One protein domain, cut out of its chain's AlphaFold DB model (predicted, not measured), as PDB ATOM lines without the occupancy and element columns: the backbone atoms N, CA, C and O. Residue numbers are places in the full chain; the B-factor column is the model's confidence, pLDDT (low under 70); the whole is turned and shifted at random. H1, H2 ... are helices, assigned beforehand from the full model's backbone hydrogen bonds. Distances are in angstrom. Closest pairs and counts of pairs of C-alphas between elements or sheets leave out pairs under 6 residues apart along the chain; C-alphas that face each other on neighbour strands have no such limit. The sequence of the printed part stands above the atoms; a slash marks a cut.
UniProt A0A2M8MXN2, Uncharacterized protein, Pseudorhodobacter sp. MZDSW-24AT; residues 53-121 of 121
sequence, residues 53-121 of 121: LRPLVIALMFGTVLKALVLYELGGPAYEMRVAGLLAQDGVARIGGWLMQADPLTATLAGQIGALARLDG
ATOM      1  N   LEU A  53      21.931 -34.389 -62.535       86.00
ATOM      2  CA  LEU A  53      20.825 -34.570 -61.593       86.00
ATOM      3  C   LEU A  53      21.317 -35.026 -60.217       86.00
ATOM      4  O   LEU A  53      20.841 -34.546 -59.194       86.00
ATOM      5  N   ARG A  54      22.300 -35.927 -60.186       81.94
ATOM      6  CA  ARG A  54      22.875 -36.439 -58.939       81.94
ATOM      7  C   ARG A  54      23.521 -35.339 -58.080       81.94
ATOM      8  O   ARG A  54      23.136 -35.243 -56.916       81.94
ATOM      9  N   PRO A  55      24.449 -34.502 -58.588       89.81
ATOM     10  CA  PRO A  55      24.993 -33.402 -57.791       89.81
ATOM     11  C   PRO A  55      23.930 -32.357 -57.431       89.81
ATOM     12  O   PRO A  55      23.966 -31.835 -56.323       89.81
ATOM     13  N   LEU A  56      22.944 -32.104 -58.300       90.31
ATOM     14  CA  LEU A  56      21.852 -31.168 -58.014       90.31
ATOM     15  C   LEU A  56      20.965 -31.636 -56.851       90.31
ATOM     16  O   LEU A  56      20.660 -30.849 -55.960       90.31
ATOM     17  N   VAL A  57      20.601 -32.920 -56.815       88.62
ATOM     18  CA  VAL A  57      19.839 -33.501 -55.697       88.62
ATOM     19  C   VAL A  57      20.636 -33.426 -54.393       88.62
ATOM     20  O   VAL A  57      20.072 -33.083 -53.359       88.62
ATOM     21  N   ILE A  58      21.944 -33.697 -54.434       88.50
ATOM     22  CA  ILE A  58      22.814 -33.591 -53.252       88.50
ATOM     23  C   ILE A  58      22.894 -32.142 -52.759       88.50
ATOM     24  O   ILE A  58      22.749 -31.901 -51.564       88.50
ATOM     25  N   ALA A  59      23.076 -31.176 -53.662       90.25
ATOM     26  CA  ALA A  59      23.117 -29.758 -53.313       90.25
ATOM     27  C   ALA A  59      21.790 -29.282 -52.701       90.25
ATOM     28  O   ALA A  59      21.797 -28.594 -51.683       90.25
ATOM     29  N   LEU A  60      20.654 -29.700 -53.270       88.69
ATOM     30  CA  LEU A  60      19.328 -29.393 -52.730       88.69
ATOM     31  C   LEU A  60      19.132 -30.011 -51.338       88.69
ATOM     32  O   LEU A  60      18.639 -29.353 -50.424       88.69
ATOM     33  N   MET A  61      19.558 -31.261 -51.154       88.31
ATOM     34  CA  MET A  61      19.497 -31.936 -49.859       88.31
ATOM     35  C   MET A  61      20.366 -31.217 -48.817       88.31
ATOM     36  O   MET A  61      19.917 -30.955 -47.709       88.31
ATOM     37  N   PHE A  62      21.589 -30.826 -49.175       90.69
ATOM     38  CA  PHE A  62      22.465 -30.095 -48.262       90.69
ATOM     39  C   PHE A  62      21.903 -28.709 -47.913       90.69
ATOM     40  O   PHE A  62      21.871 -28.328 -46.744       90.69
ATOM     41  N   GLY A  63      21.388 -27.977 -48.907       87.31
ATOM     42  CA  GLY A  63      20.760 -26.672 -48.699       87.31
ATOM     43  C   GLY A  63      19.524 -26.742 -47.801       87.31
ATOM     44  O   GLY A  63      19.361 -25.904 -46.917       87.31
ATOM     45  N   THR A  64      18.681 -27.764 -47.969       85.69
ATOM     46  CA  THR A  64      17.490 -27.964 -47.126       85.69
ATOM     47  C   THR A  64      17.844 -28.336 -45.688       85.69
ATOM     48  O   THR A  64      17.221 -27.804 -44.770       85.69
ATOM     49  N   VAL A  65      18.865 -29.172 -45.472       86.19
ATOM     50  CA  VAL A  65      19.363 -29.501 -44.125       86.19
ATOM     51  C   VAL A  65      19.932 -28.265 -43.434       86.19
ATOM     52  O   VAL A  65      19.562 -27.980 -42.298       86.19
ATOM     53  N   LEU A  66      20.770 -27.484 -44.121       87.31
ATOM     54  CA  LEU A  66      21.323 -26.248 -43.562       87.31
ATOM     55  C   LEU A  66      20.209 -25.259 -43.189       87.31
ATOM     56  O   LEU A  66      20.211 -24.706 -42.093       87.31
ATOM     57  N   LYS A  67      19.222 -25.079 -44.074       86.06
ATOM     58  CA  LYS A  67      18.055 -24.222 -43.828       86.06
ATOM     59  C   LYS A  67      17.258 -24.684 -42.602       86.06
ATOM     60  O   LYS A  67      16.861 -23.851 -41.791       86.06
ATOM     61  N   ALA A  68      17.064 -25.994 -42.438       83.88
ATOM     62  CA  ALA A  68      16.373 -26.573 -41.288       83.88
ATOM     63  C   ALA A  68      17.147 -26.378 -39.974       83.88
ATOM     64  O   ALA A  68      16.529 -26.078 -38.957       83.88
ATOM     65  N   LEU A  69      18.479 -26.480 -39.998       84.44
ATOM     66  CA  LEU A  69      19.325 -26.182 -38.838       84.44
ATOM     67  C   LEU A  69      19.221 -24.712 -38.427       84.44
ATOM     68  O   LEU A  69      19.038 -24.419 -37.253       84.44
ATOM     69  N   VAL A  70      19.261 -23.788 -39.390       84.56
ATOM     70  CA  VAL A  70      19.086 -22.353 -39.108       84.56
ATOM     71  C   VAL A  70      17.701 -22.083 -38.514       84.56
ATOM     72  O   VAL A  70      17.586 -21.333 -37.549       84.56
ATOM     73  N   LEU A  71      16.651 -22.710 -39.050       84.31
ATOM     74  CA  LEU A  71      15.296 -22.601 -38.503       84.31
ATOM     75  C   LEU A  71      15.198 -23.169 -37.077       84.31
ATOM     76  O   LEU A  71      14.489 -22.607 -36.246       84.31
ATOM     77  N   TYR A  72      15.904 -24.264 -36.794       82.75
ATOM     78  CA  TYR A  72      15.955 -24.882 -35.472       82.75
ATOM     79  C   TYR A  72      16.684 -24.000 -34.447       82.75
ATOM     80  O   TYR A  72      16.142 -23.751 -33.375       82.75
ATOM     81  N   GLU A  73      17.863 -23.480 -34.798       82.94
ATOM     82  CA  GLU A  73      18.691 -22.631 -33.925       82.94
ATOM     83  C   GLU A  73      18.036 -21.276 -33.626       82.94
ATOM     84  O   GLU A  73      18.037 -20.813 -32.487       82.94
ATOM     85  N   LEU A  74      17.457 -20.616 -34.638       83.44
ATOM     86  CA  LEU A  74      16.817 -19.307 -34.447       83.44
ATOM     87  C   LEU A  74      15.403 -19.427 -33.863       83.44
ATOM     88  O   LEU A  74      14.916 -18.491 -33.227       83.44
ATOM     89  N   GLY A  75      14.723 -20.546 -34.109       79.75
ATOM     90  CA  GLY A  75      13.288 -20.682 -33.889       79.75
ATOM     91  C   GLY A  75      12.452 -19.956 -34.955       79.75
ATOM     92  O   GLY A  75      12.905 -19.032 -35.635       79.75
ATOM     93  N   GLY A  76      11.190 -20.378 -35.101       80.12
ATOM     94  CA  GLY A  76      10.283 -19.907 -36.161       80.12
ATOM     95  C   GLY A  76      10.138 -18.379 -36.257       80.12
ATOM     96  O   GLY A  76      10.415 -17.824 -37.321       80.12
ATOM     97  N   PRO A  77       9.781 -17.667 -35.169       81.69
ATOM     98  CA  PRO A  77       9.521 -16.225 -35.237       81.69
ATOM     99  C   PRO A  77      10.753 -15.388 -35.614       81.69
ATOM    100  O   PRO A  77      10.660 -14.459 -36.415       81.69
ATOM    101  N   ALA A  78      11.929 -15.718 -35.070       82.75
ATOM    102  CA  ALA A  78      13.157 -14.980 -35.362       82.75
ATOM    103  C   ALA A  78      13.675 -15.263 -36.781       82.75
ATOM    104  O   ALA A  78      14.241 -14.373 -37.421       82.75
ATOM    105  N   TYR A  79      13.457 -16.477 -37.295       85.50
ATOM    106  CA  TYR A  79      13.775 -16.830 -38.674       85.50
ATOM    107  C   TYR A  79      12.959 -16.003 -39.675       85.50
ATOM    108  O   TYR A  79      13.532 -15.400 -40.585       85.50
ATOM    109  N   GLU A  80      11.644 -15.890 -39.473       85.19
ATOM    110  CA  GLU A  80      10.779 -15.101 -40.358       85.19
ATOM    111  C   GLU A  80      11.161 -13.619 -40.386       85.19
ATOM    112  O   GLU A  80      11.203 -13.017 -41.458       85.19
ATOM    113  N   MET A  81      11.545 -13.041 -39.243       85.88
ATOM    114  CA  MET A  81      12.046 -11.662 -39.200       85.88
ATOM    115  C   MET A  81      13.314 -11.465 -40.043       85.88
ATOM    116  O   MET A  81      13.466 -10.439 -40.708       85.88
ATOM    117  N   ARG A  82      14.231 -12.441 -40.052       86.00
ATOM    118  CA  ARG A  82      15.448 -12.389 -40.880       86.00
ATOM    119  C   ARG A  82      15.119 -12.512 -42.363       86.00
ATOM    120  O   ARG A  82      15.678 -11.768 -43.166       86.00
ATOM    121  N   VAL A  83      14.195 -13.400 -42.719       89.06
ATOM    122  CA  VAL A  83      13.718 -13.563 -44.100       89.06
ATOM    123  C   VAL A  83      13.027 -12.290 -44.591       89.06
ATOM    124  O   VAL A  83      13.324 -11.821 -45.687       89.06
ATOM    125  N   ALA A  84      12.179 -11.677 -43.764       87.81
ATOM    126  CA  ALA A  84      11.543 -10.401 -44.069       87.81
ATOM    127  C   ALA A  84      12.580  -9.280 -44.268       87.81
ATOM    128  O   ALA A  84      12.479  -8.513 -45.223       87.81
ATOM    129  N   GLY A  85      13.621  -9.235 -43.428       88.00
ATOM    130  CA  GLY A  85      14.738  -8.301 -43.585       88.00
ATOM    131  C   GLY A  85      15.516  -8.495 -44.890       88.00
ATOM    132  O   GLY A  85      15.879  -7.515 -45.534       88.00
ATOM    133  N   LEU A  86      15.728  -9.743 -45.320       87.31
ATOM    134  CA  LEU A  86      16.377 -10.058 -46.599       87.31
ATOM    135  C   LEU A  86      15.503  -9.686 -47.805       87.31
ATOM    136  O   LEU A  86      16.017  -9.206 -48.811       87.31
ATOM    137  N   LEU A  87      14.187  -9.879 -47.704       89.25
ATOM    138  CA  LEU A  87      13.228  -9.507 -48.748       89.25
ATOM    139  C   LEU A  87      13.070  -7.989 -48.905       89.25
ATOM    140  O   LEU A  87      12.732  -7.533 -49.995       89.25
ATOM    141  N   ALA A  88      13.311  -7.227 -47.836       88.69
ATOM    142  CA  ALA A  88      13.269  -5.768 -47.843       88.69
ATOM    143  C   ALA A  88      14.505  -5.118 -48.495       88.69
ATOM    144  O   ALA A  88      14.488  -3.921 -48.767       88.69
ATOM    145  N   GLN A  89      15.578  -5.882 -48.727       88.19
ATOM    146  CA  GLN A  89      16.795  -5.406 -49.387       88.19
ATOM    147  C   GLN A  89      16.755  -5.667 -50.898       88.19
ATOM    148  O   GLN A  89      16.065  -6.571 -51.363       88.19
ATOM    149  N   ASP A  90      17.541  -4.908 -51.666       88.44
ATOM    150  CA  ASP A  90      17.661  -5.075 -53.116       88.44
ATOM    151  C   ASP A  90      18.859  -5.946 -53.530       88.44
ATOM    152  O   ASP A  90      19.836  -6.132 -52.801       88.44
ATOM    153  N   GLY A  91      18.780  -6.500 -54.742       87.75
ATOM    154  CA  GLY A  91      19.844  -7.309 -55.337       87.75
ATOM    155  C   GLY A  91      19.899  -8.743 -54.803       87.75
ATOM    156  O   GLY A  91      18.884  -9.436 -54.719       87.75
ATOM    157  N   VAL A  92      21.105  -9.219 -54.482       86.75
ATOM    158  CA  VAL A  92      21.358 -10.626 -54.108       86.75
ATOM    159  C   VAL A  92      20.668 -11.002 -52.791       86.75
ATOM    160  O   VAL A  92      20.203 -12.133 -52.641       86.75
ATOM    161  N   ALA A  93      20.532 -10.049 -51.866       83.12
ATOM    162  CA  ALA A  93      19.853 -10.257 -50.589       83.12
ATOM    163  C   ALA A  93      18.377 -10.645 -50.776       83.12
ATOM    164  O   ALA A  93      17.908 -11.588 -50.137       83.12
ATOM    165  N   ARG A  94      17.684 -10.019 -51.735       88.44
ATOM    166  CA  ARG A  94      16.289 -10.330 -52.075       88.44
ATOM    167  C   ARG A  94      16.106 -11.761 -52.563       88.44
ATOM    168  O   ARG A  94      15.147 -12.432 -52.188       88.44
ATOM    169  N   ILE A  95      17.040 -12.233 -53.390       87.00
ATOM    170  CA  ILE A  95      17.047 -13.605 -53.918       87.00
ATOM    171  C   ILE A  95      17.260 -14.595 -52.771       87.00
ATOM    172  O   ILE A  95      16.563 -15.605 -52.690       87.00
ATOM    173  N   GLY A  96      18.177 -14.278 -51.851       83.56
ATOM    174  CA  GLY A  96      18.388 -15.053 -50.629       83.56
ATOM    175  C   GLY A  96      17.139 -15.106 -49.747       83.56
ATOM    176  O   GLY A  96      16.766 -16.183 -49.294       83.56
ATOM    177  N   GLY A  97      16.450 -13.977 -49.561       84.94
ATOM    178  CA  GLY A  97      15.190 -13.906 -48.819       84.94
ATOM    179  C   GLY A  97      14.084 -14.751 -49.452       84.94
ATOM    180  O   GLY A  97      13.397 -15.488 -48.753       84.94
ATOM    181  N   TRP A  98      13.957 -14.720 -50.780       86.19
ATOM    182  CA  TRP A  98      13.009 -15.571 -51.500       86.19
ATOM    183  C   TRP A  98      13.343 -17.063 -51.352       86.19
ATOM    184  O   TRP A  98      12.463 -17.863 -51.051       86.19
ATOM    185  N   LEU A  99      14.622 -17.437 -51.472       84.75
ATOM    186  CA  LEU A  99      15.083 -18.822 -51.303       84.75
ATOM    187  C   LEU A  99      14.895 -19.344 -49.864       84.75
ATOM    188  O   LEU A  99      14.687 -20.540 -49.643       84.75
ATOM    189  N   MET A 100      14.980 -18.453 -48.876       85.50
ATOM    190  CA  MET A 100      14.887 -18.779 -47.453       85.50
ATOM    191  C   MET A 100      13.454 -18.767 -46.903       85.50
ATOM    192  O   MET A 100      13.274 -19.046 -45.726       85.50
ATOM    193  N   GLN A 101      12.413 -18.517 -47.703       84.56
ATOM    194  CA  GLN A 101      11.030 -18.627 -47.210       84.56
ATOM    195  C   GLN A 101      10.752 -20.018 -46.627       84.56
ATOM    196  O   GLN A 101      11.192 -21.017 -47.186       84.56
ATOM    197  N   ALA A 102      10.076 -20.107 -45.482       73.75
ATOM    198  CA  ALA A 102       9.886 -21.384 -44.799       73.75
ATOM    199  C   ALA A 102       9.020 -22.341 -45.640       73.75
ATOM    200  O   ALA A 102       7.827 -22.117 -45.829       73.75
ATOM    201  N   ASP A 103       9.624 -23.429 -46.128       76.69
ATOM    202  CA  ASP A 103       8.912 -24.477 -46.857       76.69
ATOM    203  C   ASP A 103       8.360 -25.522 -45.873       76.69
ATOM    204  O   ASP A 103       9.046 -25.862 -44.897       76.69
ATOM    205  N   PRO A 104       7.186 -26.129 -46.134       71.56
ATOM    206  CA  PRO A 104       6.630 -27.181 -45.279       71.56
ATOM    207  C   PRO A 104       7.605 -28.348 -45.050       71.56
ATOM    208  O   PRO A 104       7.693 -28.886 -43.948       71.56
ATOM    209  N   LEU A 105       8.404 -28.692 -46.068       71.88
ATOM    210  CA  LEU A 105       9.464 -29.701 -45.968       71.88
ATOM    211  C   LEU A 105      10.550 -29.298 -44.959       71.88
ATOM    212  O   LEU A 105      10.940 -30.108 -44.120       71.88
ATOM    213  N   THR A 106      11.005 -28.046 -44.985       75.19
ATOM    214  CA  THR A 106      12.016 -27.540 -44.047       75.19
ATOM    215  C   THR A 106      11.501 -27.545 -42.608       75.19
ATOM    216  O   THR A 106      12.234 -27.952 -41.710       75.19
ATOM    217  N   ALA A 107      10.235 -27.176 -42.386       74.44
ATOM    218  CA  ALA A 107       9.618 -27.222 -41.060       74.44
ATOM    219  C   ALA A 107       9.531 -28.658 -40.509       74.44
ATOM    220  O   ALA A 107       9.869 -28.896 -39.348       74.44
ATOM    221  N   THR A 108       9.151 -29.637 -41.344       76.31
ATOM    222  CA  THR A 108       9.123 -31.053 -40.926       76.31
ATOM    223  C   THR A 108      10.512 -31.595 -40.591       76.31
ATOM    224  O   THR A 108      10.666 -32.298 -39.593       76.31
ATOM    225  N   LEU A 109      11.535 -31.227 -41.371       74.06
ATOM    226  CA  LEU A 109      12.920 -31.624 -41.114       74.06
ATOM    227  C   LEU A 109      13.467 -30.996 -39.829       74.06
ATOM    228  O   LEU A 109      14.081 -31.700 -39.034       74.06
ATOM    229  N   ALA A 110      13.198 -29.712 -39.576       74.19
ATOM    230  CA  ALA A 110      13.588 -29.057 -38.326       74.19
ATOM    231  C   ALA A 110      12.948 -29.741 -37.101       74.19
ATOM    232  O   ALA A 110      13.614 -29.954 -36.088       74.19
ATOM    233  N   GLY A 111      11.685 -30.167 -37.217       73.06
ATOM    234  CA  GLY A 111      11.010 -30.960 -36.187       73.06
ATOM    235  C   GLY A 111      11.665 -32.326 -35.940       73.06
ATOM    236  O   GLY A 111      11.831 -32.724 -34.789       73.06
ATOM    237  N   GLN A 112      12.088 -33.027 -36.999       79.12
ATOM    238  CA  GLN A 112      12.798 -34.308 -36.884       79.12
ATOM    239  C   GLN A 112      14.193 -34.156 -36.266       79.12
ATOM    240  O   GLN A 112      14.573 -34.972 -35.429       79.12
ATOM    241  N   ILE A 113      14.930 -33.099 -36.628       75.50
ATOM    242  CA  ILE A 113      16.229 -32.771 -36.021       75.50
ATOM    243  C   ILE A 113      16.055 -32.524 -34.520       75.50
ATOM    244  O   ILE A 113      16.775 -33.112 -33.719       75.50
ATOM    245  N   GLY A 114      15.055 -31.730 -34.127       72.44
ATOM    246  CA  GLY A 114      14.753 -31.494 -32.716       72.44
ATOM    247  C   GLY A 114      14.321 -32.754 -31.961       72.44
ATOM    248  O   GLY A 114      14.634 -32.898 -30.784       72.44
ATOM    249  N   ALA A 115      13.621 -33.685 -32.616       74.81
ATOM    250  CA  ALA A 115      13.256 -34.966 -32.015       74.81
ATOM    251  C   ALA A 115      14.479 -35.871 -31.795       74.81
ATOM    252  O   ALA A 115      14.607 -36.451 -30.722       74.81
ATOM    253  N   LEU A 116      15.390 -35.952 -32.771       77.75
ATOM    254  CA  LEU A 116      16.642 -36.711 -32.654       77.75
ATOM    255  C   LEU A 116      17.571 -36.117 -31.589       77.75
ATOM    256  O   LEU A 116      18.047 -36.842 -30.725       77.75
ATOM    257  N   ALA A 117      17.746 -34.794 -31.578       73.12
ATOM    258  CA  ALA A 117      18.593 -34.111 -30.599       73.12
ATOM    259  C   ALA A 117      18.127 -34.296 -29.142       73.12
ATOM    260  O   ALA A 117      18.931 -34.185 -28.225       73.12
ATOM    261  N   ARG A 118      16.836 -34.579 -28.919       71.81
ATOM    262  CA  ARG A 118      16.266 -34.879 -27.592       71.81
ATOM    263  C   ARG A 118      16.370 -36.349 -27.187       71.81
ATOM    264  O   ARG A 118      16.112 -36.650 -26.031       71.81
ATOM    265  N   LEU A 119      16.651 -37.253 -28.125       71.62
ATOM    266  CA  LEU A 119      16.829 -38.683 -27.845       71.62
ATOM    267  C   LEU A 119      18.277 -39.020 -27.465       71.62
ATOM    268  O   LEU A 119      18.496 -40.007 -26.769       71.62
ATOM    269  N   ASP A 120      19.233 -38.198 -27.902       58.38
ATOM    270  CA  ASP A 120      20.665 -38.360 -27.620       58.38
ATOM    271  C   ASP A 120      21.146 -37.589 -26.365       58.38
ATOM    272  O   ASP A 120      22.337 -37.629 -26.050       58.38
ATOM    273  N   GLY A 121      20.255 -36.876 -25.659       50.22
ATOM    274  CA  GLY A 121      20.547 -36.108 -24.435       50.22
ATOM    275  C   GLY A 121      19.811 -36.640 -23.216       50.22
ATOM    276  O   GLY A 121      20.414 -36.601 -22.119       50.22
TER     277      GLY A 121
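What this domain is: This is residues 53 to 121 of the 121 residues of an uncharacterized protein of Pseudorhodobacter sp. MZDSW-24AT (UniProt A0A2M8MXN2). The long helix H1 is crossed by H4, while a hairpin of H2 and H3 reaches out beside them; residues 53 to 62 of H1 stick out as a stalk. The printed part has 69 residues with four named helices, H1 to H4 along the chain, and no named strand: all helix. It is only just loose, close to compact, with a radius of gyration of the C-alphas of 13.4 A, and spans 42 by 34 by 17 A.

How they stand to each other: Begin with H1, residues 53 to 74: residues 64 to 72 alone touch H4, residues 104 to 117, at a steep tilt of 66 degrees, closest at C-alphas 68 and 110, 4.8 A. H2, residues 76 to 87, is close to H1 but not clearly touching, closest at C-alphas 71 and 79, 6.0 A. Its residues 83 to 87 alone touch H3, residues 92 to 99, a hairpin, closest at C-alphas 87 and 94, 4.6 A. In these four helices every O i to N i+4 pair is within hydrogen-bond range.

Where its parts are: Find C-alpha 53 at (20.825, -34.570, -61.593); H1 runs 31.4 A, H2 16.6 A, H3 10.7 A, and H4 20.2 A to C-alpha 117 at (18.593, -34.111, -30.599).

The domain as a whole: The farthest C-alphas, Asp 90 and Gly 121, are 42.4 A apart. The printed part has no cut; residues 120 to 121 are under pLDDT 70.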